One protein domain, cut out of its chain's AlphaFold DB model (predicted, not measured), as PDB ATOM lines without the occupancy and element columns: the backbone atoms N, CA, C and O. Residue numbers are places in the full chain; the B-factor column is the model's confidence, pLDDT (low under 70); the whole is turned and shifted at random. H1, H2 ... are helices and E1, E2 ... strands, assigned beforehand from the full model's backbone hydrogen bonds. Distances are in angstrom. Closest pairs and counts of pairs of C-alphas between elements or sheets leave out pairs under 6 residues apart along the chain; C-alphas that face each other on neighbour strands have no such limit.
ATOM      1  N   ASP A 132      42.069  -7.332 -18.469       80.62
ATOM      2  CA  ASP A 132      42.578  -8.680 -18.738       80.62
ATOM      3  C   ASP A 132      42.069  -9.252 -20.077       80.62
ATOM      4  O   ASP A 132      42.819  -9.885 -20.823       80.62
ATOM      5  N   ALA A 133      40.799  -9.025 -20.431       84.56
ATOM      6  CA  ALA A 133      40.231  -9.464 -21.705       84.56
ATOM      7  C   ALA A 133      40.839  -8.701 -22.893       84.56
ATOM      8  O   ALA A 133      41.215  -9.328 -23.886       84.56
ATOM      9  N   LEU A 134      40.997  -7.378 -22.778       85.00
ATOM     10  CA  LEU A 134      41.651  -6.564 -23.811       85.00
ATOM     11  C   LEU A 134      43.115  -6.977 -24.000       85.00
ATOM     12  O   LEU A 134      43.558  -7.196 -25.129       85.00
ATOM     13  N   GLN A 135      43.842  -7.183 -22.901       85.75
ATOM     14  CA  GLN A 135      45.236  -7.613 -22.934       85.75
ATOM     15  C   GLN A 135      45.398  -9.000 -23.575       85.75
ATOM     16  O   GLN A 135      46.367  -9.239 -24.303       85.75
ATOM     17  N   ASN A 136      44.450  -9.915 -23.349       90.31
ATOM     18  CA  ASN A 136      44.452 -11.233 -23.984       90.31
ATOM     19  C   ASN A 136      44.260 -11.137 -25.503       90.31
ATOM     20  O   ASN A 136      44.974 -11.814 -26.245       90.31
ATOM     21  N   ILE A 137      43.342 -10.280 -25.968       91.94
ATOM     22  CA  ILE A 137      43.131 -10.031 -27.403       91.94
ATOM     23  C   ILE A 137      44.394  -9.430 -28.022       91.94
ATOM     24  O   ILE A 137      44.870  -9.929 -29.039       91.94
ATOM     25  N   GLU A 138      44.985  -8.415 -27.389       90.38
ATOM     26  CA  GLU A 138      46.205  -7.771 -27.882       90.38
ATOM     27  C   GLU A 138      47.395  -8.746 -27.926       90.38
ATOM     28  O   GLU A 138      48.182  -8.755 -28.874       90.38
ATOM     29  N   THR A 139      47.521  -9.613 -26.920       92.31
ATOM     30  CA  THR A 139      48.566 -10.647 -26.879       92.31
ATOM     31  C   THR A 139      48.377 -11.662 -28.003       92.31
ATOM     32  O   THR A 139      49.338 -11.984 -28.701       92.31
ATOM     33  N   ALA A 140      47.148 -12.140 -28.217       93.31
ATOM     34  CA  ALA A 140      46.834 -13.039 -29.323       93.31
ATOM     35  C   ALA A 140      47.106 -12.376 -30.685       93.31
ATOM     36  O   ALA A 140      47.718 -12.993 -31.555       93.31
ATOM     37  N   PHE A 141      46.736 -11.104 -30.846       94.31
ATOM     38  CA  PHE A 141      47.013 -10.317 -32.047       94.31
ATOM     39  C   PHE A 141      48.520 -10.220 -32.334       94.31
ATOM     40  O   PHE A 141      48.951 -10.500 -33.450       94.31
ATOM     41  N   LYS A 142      49.347  -9.934 -31.316       93.62
ATOM     42  CA  LYS A 142      50.815  -9.897 -31.457       93.62
ATOM     43  C   LYS A 142      51.406 -11.228 -31.920       93.62
ATOM     44  O   LYS A 142      52.321 -11.223 -32.734       93.62
ATOM     45  N   VAL A 143      50.880 -12.354 -31.436       93.62
ATOM     46  CA  VAL A 143      51.296 -13.687 -31.902       93.62
ATOM     47  C   VAL A 143      50.887 -13.904 -33.362       93.62
ATOM     48  O   VAL A 143      51.666 -14.427 -34.154       93.62
ATOM     49  N   LEU A 144      49.684 -13.475 -33.748       94.69
ATOM     50  CA  LEU A 144      49.196 -13.620 -35.119       94.69
ATOM     51  C   LEU A 144      49.961 -12.764 -36.135       94.69
ATOM     52  O   LEU A 144      50.083 -13.180 -37.288       94.69
ATOM     53  N   LEU A 145      50.540 -11.631 -35.724       94.06
ATOM     54  CA  LEU A 145      51.399 -10.818 -36.594       94.06
ATOM     55  C   LEU A 145      52.584 -11.610 -37.167       94.06
ATOM     56  O   LEU A 145      52.988 -11.357 -38.301       94.06
ATOM     57  N   GLU A 146      53.101 -12.614 -36.449       94.56
ATOM     58  CA  GLU A 146      54.169 -13.492 -36.952       94.56
ATOM     59  C   GLU A 146      53.726 -14.325 -38.169       94.56
ATOM     60  O   GLU A 146      54.554 -14.728 -38.985       94.56
ATOM     61  N   ARG A 147      52.414 -14.547 -38.324       94.06
ATOM     62  CA  ARG A 147      51.793 -15.260 -39.452       94.06
ATOM     63  C   ARG A 147      51.194 -14.323 -40.503       94.06
ATOM     64  O   ARG A 147      50.594 -14.807 -41.461       94.06
ATOM     65  N   LYS A 148      51.364 -13.001 -40.368       95.19
ATOM     66  CA  LYS A 148      50.738 -11.999 -41.247       95.19
ATOM     67  C   LYS A 148      50.957 -12.302 -42.729       95.19
ATOM     68  O   LYS A 148      49.992 -12.313 -43.474       95.19
ATOM     69  N   THR A 149      52.184 -12.617 -43.151       95.50
ATOM     70  CA  THR A 149      52.483 -12.919 -44.562       95.50
ATOM     71  C   THR A 149      51.708 -14.129 -45.089       95.50
ATOM     72  O   THR A 149      51.151 -14.054 -46.178       95.50
ATOM     73  N   GLU A 150      51.640 -15.221 -44.322       95.38
ATOM     74  CA  GLU A 150      50.892 -16.433 -44.696       95.38
ATOM     75  C   GLU A 150      49.398 -16.119 -44.861       95.38
ATOM     76  O   GLU A 150      48.785 -16.478 -45.867       95.38
ATOM     77  N   ILE A 151      48.833 -15.391 -43.894       95.94
ATOM     78  CA  ILE A 151      47.424 -14.982 -43.872       95.94
ATOM     79  C   ILE A 151      47.120 -14.025 -45.031       95.94
ATOM     80  O   ILE A 151      46.106 -14.188 -45.705       95.94
ATOM     81  N   THR A 152      48.009 -13.067 -45.314       96.75
ATOM     82  CA  THR A 152      47.888 -12.161 -46.462       96.75
ATOM     83  C   THR A 152      47.854 -12.936 -47.774       96.75
ATOM     84  O   THR A 152      46.998 -12.652 -48.605       96.75
ATOM     85  N   THR A 153      48.727 -13.931 -47.966       96.31
ATOM     86  CA  THR A 153      48.714 -14.755 -49.184       96.31
ATOM     87  C   THR A 153      47.398 -15.518 -49.336       96.31
ATOM     88  O   THR A 153      46.771 -15.423 -50.386       96.31
ATOM     89  N   ALA A 154      46.932 -16.199 -48.285       95.81
ATOM     90  CA  ALA A 154      45.668 -16.938 -48.328       95.81
ATOM     91  C   ALA A 154      44.456 -16.028 -48.613       95.81
ATOM     92  O   ALA A 154      43.546 -16.401 -49.362       95.81
ATOM     93  N   LEU A 155      44.454 -14.820 -48.040       96.44
ATOM     94  CA  LEU A 155      43.425 -13.819 -48.303       96.44
ATOM     95  C   LEU A 155      43.470 -13.330 -49.758       96.44
ATOM     96  O   LEU A 155      42.428 -13.299 -50.404       96.44
ATOM     97  N   ILE A 156      44.651 -12.994 -50.289       96.69
ATOM     98  CA  ILE A 156      44.820 -12.559 -51.685       96.69
ATOM     99  C   ILE A 156      44.363 -13.647 -52.662       96.69
ATOM    100  O   ILE A 156      43.676 -13.338 -53.631       96.69
ATOM    101  N   ASP A 157      44.697 -14.914 -52.413       96.38
ATOM    102  CA  ASP A 157      44.260 -16.024 -53.267       96.38
ATOM    103  C   ASP A 157      42.725 -16.103 -53.334       96.38
ATOM    104  O   ASP A 157      42.147 -16.242 -54.415       96.38
ATOM    105  N   SER A 158      42.065 -15.933 -52.186       96.69
ATOM    106  CA  SER A 158      40.601 -15.942 -52.075       96.69
ATOM    107  C   SER A 158      39.966 -14.711 -52.736       96.69
ATOM    108  O   SER A 158      38.974 -14.837 -53.453       96.69
ATOM    109  N   LEU A 159      40.558 -13.525 -52.550       96.12
ATOM    110  CA  LEU A 159      40.122 -12.274 -53.183       96.12
ATOM    111  C   LEU A 159      40.246 -12.337 -54.707       96.12
ATOM    112  O   LEU A 159      39.300 -11.995 -55.410       96.12
ATOM    113  N   ASN A 160      41.371 -12.829 -55.226       96.00
ATOM    114  CA  ASN A 160      41.573 -13.005 -56.662       96.00
ATOM    115  C   ASN A 160      40.549 -13.981 -57.251       96.00
ATOM    116  O   ASN A 160      40.024 -13.737 -58.333       96.00
ATOM    117  N   ALA A 161      40.255 -15.089 -56.564       96.81
ATOM    118  CA  ALA A 161      39.225 -16.025 -57.010       96.81
ATOM    119  C   ALA A 161      37.842 -15.353 -57.080       96.81
ATOM    120  O   ALA A 161      37.135 -15.526 -58.071       96.81
ATOM    121  N   LEU A 162      37.499 -14.543 -56.073       96.25
ATOM    122  CA  LEU A 162      36.227 -13.823 -55.986       96.25
ATOM    123  C   LEU A 162      36.089 -12.777 -57.101       96.25
ATOM    124  O   LEU A 162      35.057 -12.709 -57.762       96.25
ATOM    125  N   ILE A 163      37.142 -11.986 -57.330       94.56
ATOM    126  CA  ILE A 163      37.194 -10.970 -58.389       94.56
ATOM    127  C   ILE A 163      37.064 -11.630 -59.764       94.56
ATOM    128  O   ILE A 163      36.215 -11.231 -60.555       94.56
ATOM    129  N   ASN A 164      37.836 -12.691 -60.024       95.56
ATOM    130  CA  ASN A 164      37.762 -13.429 -61.286       95.56
ATOM    131  C   ASN A 164      36.362 -14.017 -61.529       95.56
ATOM    132  O   ASN A 164      35.914 -14.079 -62.672       95.56
ATOM    133  N   GLU A 165      35.678 -14.481 -60.480       96.81
ATOM    134  CA  GLU A 165      34.305 -14.979 -60.589       96.81
ATOM    135  C   GLU A 165      33.328 -13.860 -60.973       96.81
ATOM    136  O   GLU A 165      32.509 -14.057 -61.872       96.81
ATOM    137  N   ALA A 166      33.429 -12.681 -60.354       94.19
ATOM    138  CA  ALA A 166      32.600 -11.532 -60.712       94.19
ATOM    139  C   ALA A 166      32.845 -11.078 -62.162       94.19
ATOM    140  O   ALA A 166      31.894 -10.912 -62.925       94.19
ATOM    141  N   GLU A 167      34.110 -10.977 -62.578       93.75
ATOM    142  CA  GLU A 167      34.485 -10.596 -63.946       93.75
ATOM    143  C   GLU A 167      33.974 -11.592 -64.997       93.75
ATOM    144  O   GLU A 167      33.484 -11.191 -66.051       93.75
ATOM    145  N   GLN A 168      34.023 -12.899 -64.711       95.88
ATOM    146  CA  GLN A 168      33.470 -13.936 -65.596       95.88
ATOM    147  C   GLN A 168      31.950 -13.836 -65.779       95.88
ATOM    148  O   GLN A 168      31.418 -14.403 -66.736       95.88
ATOM    149  N   ASN A 169      31.262 -13.140 -64.876       95.12
ATOM    150  CA  ASN A 169      29.830 -12.873 -64.939       95.12
ATOM    151  C   ASN A 169      29.507 -11.458 -65.461       95.12
ATOM    152  O   ASN A 169      28.378 -10.999 -65.277       95.12
ATOM    153  N   ASP A 170      30.464 -10.777 -66.110       93.12
ATOM    154  CA  ASP A 170      30.332  -9.393 -66.595       93.12
ATOM    155  C   ASP A 170      29.878  -8.422 -65.480       93.12
ATOM    156  O   ASP A 170      29.031  -7.542 -65.671       93.12
ATOM    157  N   ASP A 171      30.421  -8.616 -64.278       90.00
ATOM    158  CA  ASP A 171      30.101  -7.857 -63.072       90.00
ATOM    159  C   ASP A 171      31.367  -7.248 -62.457       90.00
ATOM    160  O   ASP A 171      32.498  -7.537 -62.850       90.00
ATOM    161  N   SER A 172      31.182  -6.388 -61.464       88.75
ATOM    162  CA  SER A 172      32.268  -5.853 -60.644       88.75
ATOM    163  C   SER A 172      31.857  -5.874 -59.183       88.75
ATOM    164  O   SER A 172      30.667  -5.825 -58.860       88.75
ATOM    165  N   LEU A 173      32.834  -5.961 -58.284       87.88
ATOM    166  CA  LEU A 173      32.536  -5.965 -56.861       87.88
ATOM    167  C   LEU A 173      32.286  -4.539 -56.372       87.88
ATOM    168  O   LEU A 173      33.075  -3.629 -56.633       87.88
ATOM    169  N   PHE A 174      31.184  -4.366 -55.645       82.38
ATOM    170  CA  PHE A 174      30.820  -3.103 -55.003       82.38
ATOM    171  C   PHE A 174      30.957  -3.147 -53.474       82.38
ATOM    172  O   PHE A 174      31.121  -2.118 -52.819       82.38
ATOM    173  N   SER A 175      31.000  -4.348 -52.895       87.19
ATOM    174  CA  SER A 175      31.416  -4.549 -51.509       87.19
ATOM    175  C   SER A 175      32.195  -5.847 -51.319       87.19
ATOM    176  O   SER A 175      32.021  -6.808 -52.071       87.19
ATOM    177  N   ILE A 176      33.064  -5.863 -50.309       92.06
ATOM    178  CA  ILE A 176      33.810  -7.019 -49.818       92.06
ATOM    179  C   ILE A 176      33.612  -7.107 -48.307       92.06
ATOM    180  O   ILE A 176      33.899  -6.162 -47.568       92.06
ATOM    181  N   ILE A 177      33.158  -8.266 -47.840       94.38
ATOM    182  CA  ILE A 177      32.965  -8.550 -46.417       94.38
ATOM    183  C   ILE A 177      33.701  -9.844 -46.100       94.38
ATOM    184  O   ILE A 177      33.417 -10.880 -46.696       94.38
ATOM    185  N   ILE A 178      34.640  -9.813 -45.161       96.00
ATOM    186  CA  ILE A 178      35.223 -11.041 -44.615       96.00
ATOM    187  C   ILE A 178      34.428 -11.424 -43.376       96.00
ATOM    188  O   ILE A 178      34.299 -10.610 -42.469       96.00
ATOM    189  N   SER A 179      33.913 -12.648 -43.312       95.12
ATOM    190  CA  SER A 179      33.158 -13.115 -42.147       95.12
ATOM    191  C   SER A 179      33.515 -14.546 -41.781       95.12
ATOM    192  O   SER A 179      33.878 -15.357 -42.637       95.12
ATOM    193  N   ALA A 180      33.432 -14.849 -40.489       92.94
ATOM    194  CA  ALA A 180      33.580 -16.198 -39.976       92.94
ATOM    195  C   ALA A 180      32.283 -16.992 -40.187       92.94
ATOM    196  O   ALA A 180      31.190 -16.520 -39.876       92.94
ATOM    197  N   VAL A 181      32.399 -18.233 -40.654       87.25
ATOM    198  CA  VAL A 181      31.261 -19.144 -40.831       87.25
ATOM    199  C   VAL A 181      31.280 -20.273 -39.795       87.25
ATOM    200  O   VAL A 181      32.343 -20.630 -39.268       87.25
ATOM    201  N   PRO A 182      30.116 -20.883 -39.487       76.31
ATOM    202  CA  PRO A 182      30.070 -22.078 -38.653       76.31
ATOM    203  C   PRO A 182      31.005 -23.146 -39.239       76.31
ATOM    204  O   PRO A 182      30.874 -23.458 -40.419       76.31
ATOM    205  N   ASN A 183      31.911 -23.686 -38.410       71.25
ATOM    206  CA  ASN A 183      33.037 -24.606 -38.711       71.25
ATOM    207  C   ASN A 183      34.450 -24.003 -38.621       71.25
ATOM    208  O   ASN A 183      35.411 -24.703 -38.923       71.25
ATOM    209  N   ASN A 184      34.591 -22.789 -38.080       66.62
ATOM    210  CA  ASN A 184      35.881 -22.120 -37.851       66.62
ATOM    211  C   ASN A 184      36.631 -21.728 -39.134       66.62
ATOM    212  O   ASN A 184      37.852 -21.595 -39.107       66.62
ATOM    213  N   ASP A 185      35.901 -21.507 -40.221       84.25
ATOM    214  CA  ASP A 185      36.465 -20.997 -41.466       84.25
ATOM    215  C   ASP A 185      36.095 -19.523 -41.644       84.25
ATOM    216  O   ASP A 185      35.098 -19.047 -41.095       84.25
ATOM    217  N   TYR A 186      36.898 -18.803 -42.422       94.44
ATOM    218  CA  TYR A 186      36.548 -17.472 -42.908       94.44
ATOM    219  C   TYR A 186      36.136 -17.556 -44.374       94.44
ATOM    220  O   TYR A 186      36.619 -18.404 -45.122       94.44
ATOM    221  N   VAL A 187      35.250 -16.662 -44.791       95.56
ATOM    222  CA  VAL A 187      34.791 -16.531 -46.174       95.56
ATOM    223  C   VAL A 187      34.893 -15.062 -46.568       95.56
ATOM    224  O   VAL A 187      34.544 -14.182 -45.780       95.56
ATOM    225  N   VAL A 188      35.383 -14.799 -47.780       96.31
ATOM    226  CA  VAL A 188      35.230 -13.495 -48.428       96.31
ATOM    227  C   VAL A 188      33.914 -13.502 -49.189       96.31
ATOM    228  O   VAL A 188      33.701 -14.349 -50.053       96.31
ATOM    229  N   TYR A 189      33.058 -12.542 -48.886       96.00
ATOM    230  CA  TYR A 189      31.796 -12.284 -49.557       96.00
ATOM    231  C   TYR A 189      31.932 -11.059 -50.460       96.00
ATOM    232  O   TYR A 189      32.505 -10.053 -50.045       96.00
ATOM    233  N   GLY A 190      31.401 -11.146 -51.679       93.56
ATOM    234  CA  GLY A 190      31.419 -10.082 -52.680       93.56
ATOM    235  C   GLY A 190      30.011  -9.622 -53.052       93.56
ATOM    236  O   GLY A 190      29.203 -10.414 -53.548       93.56
ATOM    237  N   GLY A 191      29.720  -8.340 -52.838       90.12
ATOM    238  CA  GLY A 191      28.507  -7.683 -53.322       90.12
ATOM    239  C   GLY A 191      28.625  -7.306 -54.800       90.12
ATOM    240  O   GLY A 191      29.665  -6.817 -55.238       90.12
ATOM    241  N   SER A 192      27.555  -7.522 -55.563       88.62
ATOM    242  CA  SER A 192      27.487  -7.211 -56.996       88.62
ATOM    243  C   SER A 192      27.177  -5.743 -57.253       88.62
ATOM    244  O   SER A 192      26.197  -5.212 -56.723       88.62
ATOM    245  N   PHE A 193      27.962  -5.104 -58.120       84.38
ATOM    246  CA  PHE A 193      27.666  -3.758 -58.595       84.38
ATOM    247  C   PHE A 193      26.393  -3.718 -59.439       84.38
ATOM    248  O   PHE A 193      25.579  -2.811 -59.272       84.38
ATOM    249  N   ASN A 194      26.185  -4.705 -60.313       85.75
ATOM    250  CA  ASN A 194      24.982  -4.771 -61.143       85.75
ATOM    251  C   ASN A 194      23.700  -4.868 -60.298       85.75
ATOM    252  O   ASN A 194      22.722  -4.167 -60.574       85.75
ATOM    253  N   ASP A 195      23.719  -5.690 -59.247       84.12
ATOM    254  CA  ASP A 195      22.578  -5.833 -58.342       84.12
ATOM    255  C   ASP A 195      22.383  -4.544 -57.523       84.12
ATOM    256  O   ASP A 195      21.269  -4.024 -57.448       84.12
ATOM    257  N   PHE A 196      23.468  -3.967 -56.992       77.06
ATOM    258  CA  PHE A 196      23.418  -2.705 -56.252       77.06
ATOM    259  C   PHE A 196      22.863  -1.548 -57.099       77.06
ATOM    260  O   PHE A 196      21.968  -0.828 -56.657       77.06
ATOM    261  N   LYS A 197      23.308  -1.421 -58.355       75.06
ATOM    262  CA  LYS A 197      22.798  -0.430 -59.314       75.06
ATOM    263  C   LYS A 197      21.289  -0.564 -59.532       75.06
ATOM    264  O   LYS A 197      20.598   0.433 -59.719       75.06
ATOM    265  N   SER A 198      20.750  -1.782 -59.513       71.56
ATOM    266  CA  SER A 198      19.303  -1.988 -59.613       71.56
ATOM    267  C   SER A 198      18.556  -1.531 -58.356       71.56
ATOM    268  O   SER A 198      17.411  -1.097 -58.478       71.56
ATOM    269  N   VAL A 199      19.171  -1.640 -57.175       68.25
ATOM    270  CA  VAL A 199      18.574  -1.252 -55.887       68.25
ATOM    271  C   VAL A 199      18.550   0.268 -55.716       68.25
ATOM    272  O   VAL A 199      17.517   0.800 -55.324       68.25
ATOM    273  N   ILE A 200      19.613   0.992 -56.078       60.38
ATOM    274  CA  ILE A 200      19.641   2.468 -55.969       60.38
ATOM    275  C   ILE A 200      18.650   3.182 -56.895       60.38
ATOM    276  O   ILE A 200      18.278   4.320 -56.643       60.38
ATOM    277  N   ASN A 201      18.164   2.507 -57.940       56.81
ATOM    278  CA  ASN A 201      17.063   3.014 -58.764       56.81
ATOM    279  C   ASN A 201      15.703   2.968 -58.038       56.81
ATOM    280  O   ASN A 201      14.677   3.298 -58.633       56.81
ATOM    281  N   THR A 202      15.668   2.516 -56.782       58.12
ATOM    282  CA  THR A 202      14.485   2.524 -55.921       58.12
ATOM    283  C   THR A 202      14.660   3.569 -54.816       58.12
ATOM    284  O   THR A 202      15.733   3.681 -54.237       58.12
ATOM    285  N   GLU A 203      13.610   4.346 -54.524       53.94
ATOM    286  CA  GLU A 203      13.629   5.538 -53.644       53.94
ATOM    287  C   GLU A 203      13.995   5.267 -52.163       53.94
ATOM    288  O   GLU A 203      14.000   6.191 -51.361       53.94
ATOM    289  N   ASN A 204      14.309   4.024 -51.780       58.38
ATOM    290  CA  ASN A 204      14.722   3.643 -50.426       58.38
ATOM    291  C   ASN A 204      15.990   2.781 -50.489       58.38
ATOM    292  O   ASN A 204      15.916   1.571 -50.719       58.38
ATOM    293  N   ILE A 205      17.150   3.397 -50.266       59.44
ATOM    294  CA  ILE A 205      18.437   2.694 -50.251       59.44
ATOM    295  C   ILE A 205      18.665   2.110 -48.852       59.44
ATOM    296  O   ILE A 205      18.862   2.841 -47.885       59.44
ATOM    297  N   ASP A 206      18.652   0.780 -48.733       67.56
ATOM    298  CA  ASP A 206      19.112   0.099 -47.520       67.56
ATOM    299  C   ASP A 206      20.634  -0.077 -47.570       67.56
ATOM    300  O   ASP A 206      21.148  -1.039 -48.141       67.56
ATOM    301  N   TYR A 207      21.367   0.845 -46.955       65.69
ATOM    302  CA  TYR A 207      22.831   0.842 -46.941       65.69
ATOM    303  C   TYR A 207      23.448  -0.369 -46.239       65.69
ATOM    304  O   TYR A 207      24.542  -0.792 -46.607       65.69
ATOM    305  N   ASP A 208      22.748  -1.004 -45.294       71.12
ATOM    306  CA  ASP A 208      23.279  -2.221 -44.667       71.12
ATOM    307  C   ASP A 208      23.327  -3.392 -45.650       71.12
ATOM    308  O   ASP A 208      24.057  -4.358 -45.419       71.12
ATOM    309  N   HIS A 209      22.595  -3.311 -46.765       73.12
ATOM    310  CA  HIS A 209      22.730  -4.257 -47.866       73.12
ATOM    311  C   HIS A 209      24.176  -4.307 -48.390       73.12
ATOM    312  O   HIS A 209      24.607  -5.340 -48.902       73.12
ATOM    313  N   LEU A 210      24.954  -3.231 -48.248       70.62
ATOM    314  CA  LEU A 210      26.364  -3.203 -48.645       70.62
ATOM    315  C   LEU A 210      27.268  -3.998 -47.704       70.62
ATOM    316  O   LEU A 210      28.313  -4.484 -48.135       70.62
ATOM    317  N   TRP A 211      26.873  -4.147 -46.441       79.25
ATOM    318  CA  TRP A 211      27.691  -4.747 -45.381       79.25
ATOM    319  C   TRP A 211      27.086  -6.031 -44.814       79.25
ATOM    320  O   TRP A 211      27.478  -6.493 -43.739       79.25
ATOM    321  N   SER A 212      26.116  -6.604 -45.520       85.19
ATOM    322  CA  SER A 212      25.450  -7.834 -45.127       85.19
ATOM    323  C   SER A 212      25.946  -8.998 -45.973       85.19
ATOM    324  O   SER A 212      25.909  -8.978 -47.199       85.19
ATOM    325  N   ILE A 213      26.376 -10.069 -45.313       89.38
ATOM    326  CA  ILE A 213      26.738 -11.313 -46.004       89.38
ATOM    327  C   ILE A 213      25.529 -11.954 -46.705       89.38
ATOM    328  O   ILE A 213      25.694 -12.701 -47.661       89.38
ATOM    329  N   ASN A 214      24.303 -11.645 -46.260       89.19
ATOM    330  CA  ASN A 214      23.074 -12.211 -46.827       89.19
ATOM    331  C   ASN A 214      22.717 -11.615 -48.195       89.19
ATOM    332  O   ASN A 214      21.917 -12.198 -48.923       89.19
ATOM    333  N   SER A 215      23.276 -10.453 -48.522       85.19
ATOM    334  CA  SER A 215      23.123  -9.782 -49.812       85.19
ATOM    335  C   SER A 215      24.304 -10.016 -50.755       85.19
ATOM    336  O   SER A 215      24.291  -9.534 -51.888       85.19
ATOM    337  N   ALA A 216      25.332 -10.741 -50.313       91.19
ATOM    338  CA  ALA A 216      26.471 -11.059 -51.155       91.19
ATOM    339  C   ALA A 216      26.073 -12.032 -52.272       91.19
ATOM    340  O   ALA A 216      25.366 -13.015 -52.048       91.19
ATOM    341  N   LYS A 217      26.561 -11.760 -53.484       94.06
ATOM    342  CA  LYS A 217      26.325 -12.599 -54.666       94.06
ATOM    343  C   LYS A 217      27.436 -13.621 -54.862       94.06
ATOM    344  O   LYS A 217      27.170 -14.752 -55.261       94.06
ATOM    345  N   TYR A 218      28.666 -13.214 -54.566       95.75
ATOM    346  CA  TYR A 218      29.870 -14.017 -54.729       95.75
ATOM    347  C   TYR A 218      30.425 -14.406 -53.359       95.75
ATOM    348  O   TYR A 218      30.301 -13.643 -52.397       95.75
ATOM    349  N   GLN A 219      31.054 -15.577 -53.258       96.56
ATOM    350  CA  GLN A 219      31.701 -16.012 -52.021       96.56
ATOM    351  C   GLN A 219      32.885 -16.941 -52.293       96.56
ATOM    352  O   GLN A 219      32.794 -17.840 -53.126       96.56
ATOM    353  N   GLN A 220      33.977 -16.769 -51.549       96.56
ATOM    354  CA  GLN A 220      35.164 -17.619 -51.637       96.56
ATOM    355  C   GLN A 220      35.704 -17.953 -50.240       96.56
ATOM    356  O   GLN A 220      35.896 -17.045 -49.427       96.56
ATOM    357  N   PRO A 221      35.944 -19.238 -49.918       95.25
ATOM    358  CA  PRO A 221      36.483 -19.627 -48.620       95.25
ATOM    359  C   PRO A 221      37.948 -19.209 -48.477       95.25
ATOM    360  O   PRO A 221      38.724 -19.312 -49.424       95.25
ATOM    361  N   ILE A 222      38.337 -18.827 -47.262       93.69
ATOM    362  CA  ILE A 222      39.704 -18.469 -46.889       93.69
ATOM    363  C   ILE A 222      40.260 -19.542 -45.964       93.69
ATOM    364  O   ILE A 222      39.770 -19.749 -44.852       93.69
ATOM    365  N   ASN A 223      41.339 -20.193 -46.385       88.12
ATOM    366  CA  ASN A 223      42.025 -21.151 -45.530       88.12
ATOM    367  C   ASN A 223      43.100 -20.456 -44.684       88.12
ATOM    368  O   ASN A 223      44.240 -20.301 -45.120       88.12
ATOM    369  N   LEU A 224      42.735 -20.052 -43.465       87.44
ATOM    370  CA  LEU A 224      43.647 -19.375 -42.531       87.44
ATOM    371  C   LEU A 224      44.342 -20.324 -41.540       87.44
ATOM    372  O   LEU A 224      45.254 -19.909 -40.816       87.44
ATOM    373  N   ASN A 225      43.927 -21.598 -41.479       82.69
ATOM    374  CA  ASN A 225      44.368 -22.563 -40.461       82.69
ATOM    375  C   ASN A 225      44.353 -21.957 -39.040       82.69
ATOM    376  O   ASN A 225      45.311 -22.097 -38.270       82.69
ATOM    377  N   HIS A 226      43.303 -21.206 -38.706       82.81
ATOM    378  CA  HIS A 226      43.138 -20.594 -37.396       82.81
ATOM    379  C   HIS A 226      41.662 -20.444 -37.045       82.81
ATOM    380  O   HIS A 226      40.838 -20.179 -37.912       82.81
ATOM    381  N   THR A 227      41.347 -20.593 -35.762       85.94
ATOM    382  CA  THR A 227      39.993 -20.401 -35.251       85.94
ATOM    383  C   THR A 227      39.616 -18.918 -35.304       85.94
ATOM    384  O   THR A 227      40.434 -18.085 -34.898       85.94
ATOM    385  N   PRO A 228      38.387 -18.580 -35.727       90.50
ATOM    386  CA  PRO A 228      37.875 -17.225 -35.655       90.50
ATOM    387  C   PRO A 228      37.997 -16.627 -34.259       90.50
ATOM    388  O   PRO A 228      37.717 -17.281 -33.250       90.50
ATOM    389  N   SER A 229      38.463 -15.388 -34.206       92.38
ATOM    390  CA  SER A 229      38.624 -14.636 -32.967       92.38
ATOM    391  C   SER A 229      38.734 -13.152 -33.271       92.38
ATOM    392  O   SER A 229      39.218 -12.772 -34.336       92.38
ATOM    393  N   LYS A 230      38.414 -12.308 -32.284       93.12
ATOM    394  CA  LYS A 230      38.577 -10.854 -32.407       93.12
ATOM    395  C   LYS A 230      39.998 -10.452 -32.820       93.12
ATOM    396  O   LYS A 230      40.175  -9.537 -33.610       93.12
ATOM    397  N   ALA A 231      41.016 -11.157 -32.324       94.88
ATOM    398  CA  ALA A 231      42.406 -10.912 -32.705       94.88
ATOM    399  C   ALA A 231      42.674 -11.206 -34.192       94.88
ATOM    400  O   ALA A 231      43.409 -10.461 -34.838       94.88
ATOM    401  N   MET A 232      42.067 -12.262 -34.744       95.69
ATOM    402  CA  MET A 232      42.143 -12.555 -36.176       95.69
ATOM    403  C   MET A 232      41.357 -11.526 -36.995       95.69
ATOM    404  O   MET A 232      41.873 -11.055 -38.003       95.69
ATOM    405  N   ASP A 233      40.175 -11.107 -36.535       96.31
ATOM    406  CA  ASP A 233      39.386 -10.062 -37.202       96.31
ATOM    407  C   ASP A 233      40.179  -8.745 -37.309       96.31
ATOM    408  O   ASP A 233      40.212  -8.119 -38.369       96.31
ATOM    409  N   LEU A 234      40.887  -8.355 -36.240       96.44
ATOM    410  CA  LEU A 234      41.769  -7.180 -36.216       96.44
ATOM    411  C   LEU A 234      42.973  -7.323 -37.159       96.44
ATOM    412  O   LEU A 234      43.357  -6.352 -37.814       96.44
ATOM    413  N   LEU A 235      43.562  -8.519 -37.267       96.88
ATOM    414  CA  LEU A 235      44.649  -8.774 -38.216       96.88
ATOM    415  C   LEU A 235      44.162  -8.723 -39.667       96.88
ATOM    416  O   LEU A 235      44.812  -8.103 -40.507       96.88
ATOM    417  N   LEU A 236      43.020  -9.341 -39.969       96.94
ATOM    418  CA  LEU A 236      42.398  -9.277 -41.291       96.94
ATOM    419  C   LEU A 236      42.093  -7.828 -41.674       96.94
ATOM    420  O   LEU A 236      42.399  -7.414 -42.791       96.94
ATOM    421  N   LEU A 237      41.587  -7.038 -40.725       96.31
ATOM    422  CA  LEU A 237      41.361  -5.612 -40.910       96.31
ATOM    423  C   LEU A 237      42.658  -4.859 -41.238       96.31
ATOM    424  O   LEU A 237      42.688  -4.060 -42.171       96.31
ATOM    425  N   GLU A 238      43.744  -5.115 -40.504       96.12
ATOM    426  CA  GLU A 238      45.049  -4.506 -40.784       96.12
ATOM    427  C   GLU A 238      45.579  -4.904 -42.170       96.12
ATOM    428  O   GLU A 238      46.116  -4.068 -42.898       96.12
ATOM    429  N   ILE A 239      45.424  -6.169 -42.567       97.06
ATOM    430  CA  ILE A 239      45.829  -6.635 -43.897       97.06
ATOM    431  C   ILE A 239      45.019  -5.916 -44.980       97.06
ATOM    432  O   ILE A 239      45.618  -5.377 -45.906       97.06
ATOM    433  N   LEU A 240      43.694  -5.838 -44.842       94.75
ATOM    434  CA  LEU A 240      42.828  -5.123 -45.783       94.75
ATOM    435  C   LEU A 240      43.199  -3.642 -45.908       94.75
ATOM    436  O   LEU A 240      43.235  -3.119 -47.021       94.75
ATOM    437  N   LYS A 241      43.538  -2.979 -44.796       92.56
ATOM    438  CA  LYS A 241      44.050  -1.600 -44.810       92.56
ATOM    439  C   LYS A 241      45.335  -1.475 -45.621       92.56
ATOM    440  O   LYS A 241      45.449  -0.561 -46.431       92.56
ATOM    441  N   ASN A 242      46.288  -2.391 -45.432       94.50
ATOM    442  CA  ASN A 242      47.538  -2.382 -46.197       94.50
ATOM    443  C   ASN A 242      47.274  -2.595 -47.693       94.50
ATOM    444  O   ASN A 242      47.750  -1.806 -48.501       94.50
ATOM    445  N   LEU A 243      46.439  -3.574 -48.053       93.19
ATOM    446  CA  LEU A 243      46.062  -3.835 -49.447       93.19
ATOM    447  C   LEU A 243      45.382  -2.621 -50.098       93.19
ATOM    448  O   LEU A 243      45.713  -2.258 -51.225       93.19
ATOM    449  N   LYS A 244      44.466  -1.959 -49.380       87.94
ATOM    450  CA  LYS A 244      43.810  -0.726 -49.835       87.94
ATOM    451  C   LYS A 244      44.821   0.396 -50.069       87.94
ATOM    452  O   LYS A 244      44.801   1.013 -51.127       87.94
ATOM    453  N   ASN A 245      45.732   0.626 -49.123       88.81
ATOM    454  CA  ASN A 245      46.760   1.666 -49.237       88.81
ATOM    455  C   ASN A 245      47.784   1.387 -50.351       88.81
ATOM    456  O   ASN A 245      48.383   2.319 -50.880       88.81
ATOM    457  N   GLU A 246      47.986   0.118 -50.705       90.94
ATOM    458  CA  GLU A 246      48.851  -0.320 -51.806       90.94
ATOM    459  C   GLU A 246      48.154  -0.288 -53.183       90.94
ATOM    460  O   GLU A 246      48.788  -0.617 -54.185       90.94
ATOM    461  N   GLY A 247      46.878   0.113 -53.254       87.31
ATOM    462  CA  GLY A 247      46.113   0.197 -54.506       87.31
ATOM    463  C   GLY A 247      45.629  -1.157 -55.040       87.31
ATOM    464  O   GLY A 247      45.295  -1.286 -56.216       87.31
ATOM    465  N   TYR A 248      45.581  -2.205 -54.204       89.75
ATOM    466  CA  TYR A 248      45.180  -3.552 -54.642       89.75
ATOM    467  C   TYR A 248      43.759  -3.592 -55.234       89.75
ATOM    468  O   TYR A 248      43.479  -4.379 -56.135       89.75
ATOM    469  N   PHE A 249      42.867  -2.723 -54.754       84.94
ATOM    470  CA  PHE A 249      41.468  -2.669 -55.182       84.94
ATOM    471  C   PHE A 249      41.203  -1.670 -56.323       84.94
ATOM    472  O   PHE A 249      40.050  -1.508 -56.708       84.94
ATOM    473  N   ASP A 250      42.232  -1.041 -56.901       81.44
ATOM    474  CA  ASP A 250      42.084   0.006 -57.931       81.44
ATOM    475  C   ASP A 250      41.419  -0.492 -59.229       81.44
ATOM    476  O   ASP A 250      40.922   0.302 -60.023       81.44
ATOM    477  N   GLN A 251      41.425  -1.808 -59.467       72.56
ATOM    478  CA  GLN A 251      40.767  -2.435 -60.621       72.56
ATOM    479  C   GLN A 251      39.270  -2.700 -60.399       72.56
ATOM    480  O   GLN A 251      38.574  -3.061 -61.343       72.56
ATOM    481  N   GLN A 252      38.782  -2.565 -59.163       78.31
ATOM    482  CA  GLN A 252      37.364  -2.702 -58.835       78.31
ATOM    483  C   GLN A 252      36.641  -1.361 -58.995       78.31
ATOM    484  O   GLN A 252      37.243  -0.356 -59.375       78.31
ATOM    485  N   ILE A 253      35.335  -1.335 -58.711       65.44
ATOM    486  CA  ILE A 253      34.598  -0.071 -58.674       65.44
ATOM    487  C   ILE A 253      35.301   0.867 -57.690       65.44
ATOM    488  O   ILE A 253      35.595   0.486 -56.552       65.44
ATOM    489  N   GLU A 254      35.566   2.099 -58.137       60.91
ATOM    490  CA  GLU A 254      36.068   3.143 -57.254       60.91
ATOM    491  C   GLU A 254      35.161   3.199 -56.018       60.91
ATOM    492  O   GLU A 254      33.956   3.421 -56.149       60.91
ATOM    493  N   ASN A 255      35.747   3.101 -54.821       61.31
ATOM    494  CA  ASN A 255      35.039   3.179 -53.531       61.31
ATOM    495  C   ASN A 255      34.240   1.929 -53.142       61.31
ATOM    496  O   ASN A 255      33.210   2.007 -52.479       61.31
ATOM    497  N   ILE A 256      34.756   0.759 -53.514       75.19
ATOM    498  CA  ILE A 256      34.310  -0.531 -52.987       75.19
ATOM    499  C   ILE A 256      34.249  -0.533 -51.451       75.19
ATOM    500  O   ILE A 256      35.229  -0.217 -50.779       75.19
ATOM    501  N   SER A 257      33.115  -0.927 -50.867       81.62
ATOM    502  CA  SER A 257      32.995  -0.992 -49.408       81.62
ATOM    503  C   SER A 257      33.691  -2.237 -48.859       81.62
ATOM    504  O   SER A 257      33.287  -3.350 -49.177       81.62
ATOM    505  N   ILE A 258      34.725  -2.072 -48.030       87.75
ATOM    506  CA  ILE A 258      35.510  -3.189 -47.475       87.75
ATOM    507  C   ILE A 258      35.314  -3.269 -45.961       87.75
ATOM    508  O   ILE A 258      35.468  -2.256 -45.267       87.75
ATOM    509  N   SER A 259      35.000  -4.463 -45.449       92.25
ATOM    510  CA  SER A 259      34.818  -4.706 -44.015       92.25
ATOM    511  C   SER A 259      35.169  -6.130 -43.567       92.25
ATOM    512  O   SER A 259      35.259  -7.059 -44.371       92.25
ATOM    513  N   VAL A 260      35.356  -6.292 -42.257       95.25
ATOM    514  CA  VAL A 260      35.417  -7.580 -41.558       95.25
ATOM    515  C   VAL A 260      34.236  -7.653 -40.596       95.25
ATOM    516  O   VAL A 260      34.140  -6.835 -39.682       95.25
ATOM    517  N   GLN A 261      33.353  -8.628 -40.773       93.75
ATOM    518  CA  GLN A 261      32.272  -8.887 -39.834       93.75
ATOM    519  C   GLN A 261      32.839  -9.563 -38.580       93.75
ATOM    520  O   GLN A 261      33.410 -10.651 -38.647       93.75
ATOM    521  N   SER A 262      32.675  -8.904 -37.438       91.44
ATOM    522  CA  SER A 262      33.133  -9.348 -36.125       91.44
ATOM    523  C   SER A 262      31.917  -9.397 -35.206       91.44
ATOM    524  O   SER A 262      31.422  -8.359 -34.774       91.44
ATOM    525  N   GLU A 263      31.403 -10.601 -34.952       86.62
ATOM    526  CA  GLU A 263      30.104 -10.806 -34.292       86.62
ATOM    527  C   GLU A 263      28.974 -10.053 -35.031       86.62
ATOM    528  O   GLU A 263      28.794 -10.240 -36.235       86.62
ATOM    529  N   ASP A 264      28.223  -9.201 -34.328       83.50
ATOM    530  CA  ASP A 264      27.089  -8.444 -34.873       83.50
ATOM    531  C   ASP A 264      27.504  -7.094 -35.497       83.50
ATOM    532  O   ASP A 264      26.650  -6.312 -35.920       83.50
ATOM    533  N   VAL A 265      28.808  -6.790 -35.560       88.00
ATOM    534  CA  VAL A 265      29.331  -5.509 -36.063       88.00
ATOM    535  C   VAL A 265      30.271  -5.685 -37.248       88.00
ATOM    536  O   VAL A 265      30.830  -6.755 -37.471       88.00
ATOM    537  N   ASN A 266      30.477  -4.605 -38.002       90.25
ATOM    538  CA  ASN A 266      31.441  -4.562 -39.095       90.25
ATOM    539  C   ASN A 266      32.615  -3.658 -38.706       90.25
ATOM    540  O   ASN A 266      32.449  -2.511 -38.280       90.25
ATOM    541  N   LEU A 267      33.819  -4.197 -38.852       91.88
ATOM    542  CA  LEU A 267      35.068  -3.464 -38.734       91.88
ATOM    543  C   LEU A 267      35.465  -2.974 -40.121       91.88
ATOM    544  O   LEU A 267      35.489  -3.743 -41.079       91.88
ATOM    545  N   PHE A 268      35.787  -1.700 -40.231       88.31
ATOM    546  CA  PHE A 268      36.008  -1.010 -41.486       88.31
ATOM    547  C   PHE A 268      37.444  -0.510 -41.588       88.31
ATOM    548  O   PHE A 268      38.108  -0.256 -40.583       88.31
ATOM    549  N   THR A 269      37.958  -0.384 -42.812       87.38
ATOM    550  CA  THR A 269      39.357   0.009 -43.056       87.38
ATOM    551  C   THR A 269      39.726   1.389 -42.498       87.38
ATOM    552  O   THR A 269      40.904   1.705 -42.382       87.38
ATOM    553  N   GLU A 270      38.738   2.190 -42.124       84.00
ATOM    554  CA  GLU A 270      38.861   3.511 -41.516       84.00
ATOM    555  C   GLU A 270      38.941   3.438 -39.986       84.00
ATOM    556  O   GLU A 270      39.511   4.341 -39.385       84.00
ATOM    557  N   ASP A 271      38.441   2.365 -39.355       83.88
ATOM    558  CA  ASP A 271      38.503   2.210 -37.896       83.88
ATOM    559  C   ASP A 271      39.972   2.230 -37.455       83.88
ATOM    560  O   ASP A 271      40.800   1.494 -37.991       83.88
ATOM    561  N   THR A 272      40.332   2.987 -36.430       86.19
ATOM    562  CA  THR A 272      41.598   2.797 -35.715       86.19
ATOM    563  C   THR A 272      41.621   1.432 -35.015       86.19
ATOM    564  O   THR A 272      40.613   0.728 -34.917       86.19
ATOM    565  N   PHE A 273      42.794   1.001 -34.539       87.12
ATOM    566  CA  PHE A 273      42.890  -0.260 -33.796       87.12
ATOM    567  C   PHE A 273      42.027  -0.235 -32.525       87.12
ATOM    568  O   PHE A 273      41.300  -1.192 -32.272       87.12
ATOM    569  N   ASP A 274      42.066   0.867 -31.771       83.75
ATOM    570  CA  ASP A 274      41.337   1.010 -30.506       83.75
ATOM    571  C   ASP A 274      39.818   1.082 -30.721       83.75
ATOM    572  O   ASP A 274      39.060   0.434 -29.990       83.75
ATOM    573  N   GLU A 275      39.366   1.784 -31.769       84.31
ATOM    574  CA  GLU A 275      37.959   1.771 -32.188       84.31
ATOM    575  C   GLU A 275      37.530   0.343 -32.535       84.31
ATOM    576  O   GLU A 275      36.605  -0.185 -31.921       84.31
ATOM    577  N   ALA A 276      38.242  -0.344 -33.435       88.31
ATOM    578  CA  ALA A 276      37.890  -1.699 -33.863       88.31
ATOM    579  C   ALA A 276      37.903  -2.727 -32.714       88.31
ATOM    580  O   ALA A 276      37.081  -3.654 -32.686       88.31
ATOM    581  N   LEU A 277      38.831  -2.569 -31.764       87.25
ATOM    582  CA  LEU A 277      38.965  -3.417 -30.582       87.25
ATOM    583  C   LEU A 277      37.747  -3.299 -29.658       87.25
ATOM    584  O   LEU A 277      37.322  -4.300 -29.081       87.25
ATOM    585  N   THR A 278      37.185  -2.096 -29.531       81.81
ATOM    586  CA  THR A 278      36.127  -1.775 -28.558       81.81
ATOM    587  C   THR A 278      34.737  -1.599 -29.179       81.81
ATOM    588  O   THR A 278      33.756  -1.450 -28.447       81.81
ATOM    589  N   LYS A 279      34.639  -1.678 -30.511       84.06
ATOM    590  CA  LYS A 279      33.419  -1.472 -31.300       84.06
ATOM    591  C   LYS A 279      32.280  -2.416 -30.920       84.06
ATOM    592  O   LYS A 279      32.452  -3.635 -30.912       84.06
ATOM    593  N   LYS A 280      31.101  -1.838 -30.665       76.31
ATOM    594  CA  LYS A 280      29.863  -2.552 -30.282       76.31
ATOM    595  C   LYS A 280      28.680  -2.312 -31.214       76.31
ATOM    596  O   LYS A 280      27.701  -3.042 -31.151       76.31
ATOM    597  N   ASN A 281      28.777  -1.309 -32.075       73.88
ATOM    598  CA  ASN A 281      27.804  -0.999 -33.110       73.88
ATOM    599  C   ASN A 281      28.531  -0.320 -34.276       73.88
ATOM    600  O   ASN A 281      29.718   0.003 -34.186       73.88
ATOM    601  N   ASN A 282      27.806  -0.098 -35.365       73.00
ATOM    602  CA  ASN A 282      28.353   0.581 -36.530       73.00
ATOM    603  C   ASN A 282      27.988   2.069 -36.583       73.00
ATOM    604  O   ASN A 282      28.455   2.704 -37.507       73.00
ATOM    605  N   LEU A 283      27.203   2.635 -35.655       68.50
ATOM    606  CA  LEU A 283      26.598   3.974 -35.771       68.50
ATOM    607  C   LEU A 283      27.614   5.071 -36.107       68.50
ATOM    608  O   LEU A 283      27.483   5.722 -37.137       68.50
ATOM    609  N   GLU A 284      28.647   5.224 -35.279       68.56
ATOM    610  CA  GLU A 284      29.697   6.231 -35.480       68.56
ATOM    611  C   GLU A 284      30.420   6.033 -36.811       68.56
ATOM    612  O   GLU A 284      30.698   6.995 -37.508       68.56
ATOM    613  N   MET A 285      30.655   4.784 -37.219       68.75
ATOM    614  CA  MET A 285      31.318   4.496 -38.489       68.75
ATOM    615  C   MET A 285      30.382   4.590 -39.696       68.75
ATOM    616  O   MET A 285      30.852   4.905 -40.780       68.75
ATOM    617  N   LYS A 286      29.076   4.340 -39.534       67.62
ATOM    618  CA  LYS A 286      28.068   4.622 -40.561       67.62
ATOM    619  C   LYS A 286      28.135   6.106 -40.847       67.62
ATOM    620  O   LYS A 286      28.430   6.474 -41.968       67.62
ATOM    621  N   ILE A 287      27.988   6.919 -39.803       62.03
ATOM    622  CA  ILE A 287      28.099   8.369 -39.889       62.03
ATOM    623  C   ILE A 287      29.470   8.728 -40.494       62.03
ATOM    624  O   ILE A 287      29.498   9.136 -41.643       62.03
ATOM    625  N   LYS A 288      30.618   8.460 -39.852       62.44
ATOM    626  CA  LYS A 288      31.959   8.807 -40.382       62.44
ATOM    627  C   LYS A 288      32.208   8.375 -41.829       62.44
ATOM    628  O   LYS A 288      32.778   9.148 -42.593       62.44
ATOM    629  N   ARG A 289      31.815   7.163 -42.241       57.88
ATOM    630  CA  ARG A 289      32.038   6.724 -43.628       57.88
ATOM    631  C   ARG A 289      31.208   7.521 -44.619       57.88
ATOM    632  O   ARG A 289      31.797   7.880 -45.641       57.88
ATOM    633  N   PHE A 290      29.967   7.885 -44.269       52.94
ATOM    634  CA  PHE A 290      29.123   8.808 -45.038       52.94
ATOM    635  C   PHE A 290      29.770  10.189 -45.243       52.94
ATOM    636  O   PHE A 290      29.435  10.862 -46.212       52.94
ATOM    637  N   TRP A 291      30.753  10.576 -44.419       48.38
ATOM    638  CA  TRP A 291      31.286  11.943 -44.370       48.38
ATOM    639  C   TRP A 291      32.768  12.110 -44.715       48.38
ATOM    640  O   TRP A 291      33.134  12.943 -45.540       48.38
ATOM    641  N   GLU A 292      33.654  11.368 -44.053       42.22
ATOM    642  CA  GLU A 292      35.090  11.696 -43.982       42.22
ATOM    643  C   GLU A 292      35.931  11.006 -45.051       42.22
ATOM    644  O   GLU A 292      37.102  11.318 -45.285       42.22
ATOM    645  N   SER A 293      35.339  10.024 -45.701       41.12
ATOM    646  CA  SER A 293      35.994   9.269 -46.737       41.12
ATOM    647  C   SER A 293      35.429   9.747 -48.069       41.12
ATOM    648  O   SER A 293      34.222   9.916 -48.211       41.12
ATOM    649  N   ALA A 294      36.254   9.874 -49.108       41.34
ATOM    650  CA  ALA A 294      35.748   9.985 -50.485       41.34
ATOM    651  C   ALA A 294      34.920   8.742 -50.923       41.34
ATOM    652  O   ALA A 294      34.686   8.545 -52.112       41.34
ATOM    653  N   TYR A 295      34.538   7.882 -49.971       42.12
ATOM    654  CA  TYR A 295      34.195   6.480 -50.085       42.12
ATOM    655  C   TYR A 295      32.685   6.248 -50.032       42.12
ATOM    656  O   TYR A 295      32.201   5.475 -50.847       42.12
ATOM    657  N   ASP A 296      31.896   6.976 -49.235       47.84
ATOM    658  CA  ASP A 296      30.429   6.807 -49.267       47.84
ATOM    659  C   ASP A 296      29.757   7.742 -50.271       47.84
ATOM    660  O   ASP A 296      28.688   8.329 -50.102       47.84
ATOM    661  N   ARG A 297      30.352   7.684 -51.457       45.59
ATOM    662  CA  ARG A 297      29.727   7.853 -52.756       45.59
ATOM    663  C   ARG A 297      28.555   6.893 -52.985       45.59
ATOM    664  O   ARG A 297      28.351   6.518 -54.124       45.59
ATOM    665  N   THR A 298      27.672   6.609 -52.032       46.41
ATOM    666  CA  THR A 298      26.268   6.552 -52.490       46.41
ATOM    667  C   THR A 298      25.882   7.908 -53.085       46.41
ATOM    668  O   THR A 298      25.224   7.975 -54.119       46.41
ATOM    669  N   ARG A 299      26.488   8.976 -52.551       41.53
ATOM    670  CA  ARG A 299      26.430  10.345 -53.055       41.53
ATOM    671  C   ARG A 299      26.956  10.557 -54.486       41.53
ATOM    672  O   ARG A 299      26.534  11.492 -55.144       41.53
ATOM    673  N   LEU A 300      27.820   9.683 -55.018       40.91
ATOM    674  CA  LEU A 300      28.324   9.765 -56.408       40.91
ATOM    675  C   LEU A 300      27.849   8.592 -57.279       40.91
ATOM    676  O   LEU A 300      27.866   8.686 -58.503       40.91
ATOM    677  N   LEU A 301      27.333   7.525 -56.661       46.72
ATOM    678  CA  LEU A 301      26.591   6.462 -57.345       46.72
ATOM    679  C   LEU A 301      25.302   6.970 -58.015       46.72
ATOM    680  O   LEU A 301      24.813   6.302 -58.922       46.72
ATOM    681  N   ILE A 302      24.794   8.146 -57.615       40.41
ATOM    682  CA  ILE A 302      23.653   8.845 -58.236       40.41
ATOM    683  C   ILE A 302      24.086   9.957 -59.214       40.41
ATOM    684  O   ILE A 302      23.348  10.256 -60.146       40.41
ATOM    685  N   GLU A 303      25.275  10.556 -59.091       40.34
ATOM    686  CA  GLU A 303      25.645  11.700 -59.951       40.34
ATOM    687  C   GLU A 303      26.222  11.324 -61.338       40.34
ATOM    688  O   GLU A 303      26.326  12.195 -62.203       40.34
TER     689      GLU A 303
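What this domain is: This is residues 132 to 303 of the 305 residues of an uncharacterized protein of Flavobacteriaceae bacterium (UniProt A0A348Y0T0). A strongly twisted sheet of five strands is covered on one face by the long helices H2 and H5 and the short H6, in two layers, while H1 packs on the first part of H5 at one end of the domain. H3, H4 and H7 only graze the sheet, and H8 is not on it. The printed part has 172 residues, with eight named helices and five named strands in the order H1 H2 E1 E2 H3 H4 E3 H5 E4 E5 H6 H7 H8, a mixed class of helices and strands. The sheet runs E3 E2 E1 E4 E5 and is mixed, E1 and E4 being parallel and the other neighbours antiparallel. The whole is compact, with a radius of gyration of the C-alphas of 15.7 A and spans of 48 by 34 by 31 A.

How they stand to each other: H1, residues 132 to 145, and H2, residues 148 to 168, meet only through their link. E1, residues 173 to 181, and E2, residues 185 to 192, form an antiparallel hairpin, with N 177 and O 189 within hydrogen-bond range at 2.9 A. H3, residues 193 to 200, and H4, residues 207 to 210, are near each other. E3, residues 218 to 222, is antiparallel to E2, with N 188 and O 220 at 2.8 A. H2 lies over E3 and E2 at a height over the sheet of 8.7 A; its closest C-alphas to E3 are Ser 158 and Gln 220, 5.7 A apart. H5, residues 230 to 245, is the hub. It touches H1 with residues 230 to 235 alone, at a steep tilt of 48 degrees, the same way, the closest C-alphas being Phe 141 and Ala 231, 4.7 A apart. H2 and H5 only just touch, with 3 pairs of C-alphas within 8 A, the closest Thr 152 and Ile 239 at 6.4 A. E4, residues 257 to 262, is parallel to E1, with N 259 and O 176 at 2.9 A. E3, H5 and E4 form a split strand-helix-strand unit, two strands running the same way with E2 and E1 between them, its crossover right-handed. E5, residues 265 to 268, forms a hairpin with E4, with N 260 and O 267 at 2.8 A. H6, residues 273 to 278, lies over E5 on the same face as H2 and H5. H7, residues 283 to 292, and H8, residues 298 to 301, touch no helix. In H1, H2, H3, H5, H6 and H7 every O i to N i+4 pair is within hydrogen-bond range; H4 and H8 are too short for one.

Where its parts are: H1 begins at C-alpha 132 (42.578, -8.680, -18.738) and is 20.0 A long. H2 measures 29.9 A, E1 20.8 A, E2 22.6 A and H5 22.5 A. H8 ends at C-alpha 301 (26.591, 6.462, -57.345).

The domain as a whole: The C-alphas of Asp 132 and Asp 170 are the two farthest apart, at 49.4 A. The printed part has no cut, and the link from H5 to E4 is long, with 11 residues. Mean pLDDT of the printed part is 82.6; residue 184 and residues 199 to 207, 253 to 255 and 283 to 303 are under 70.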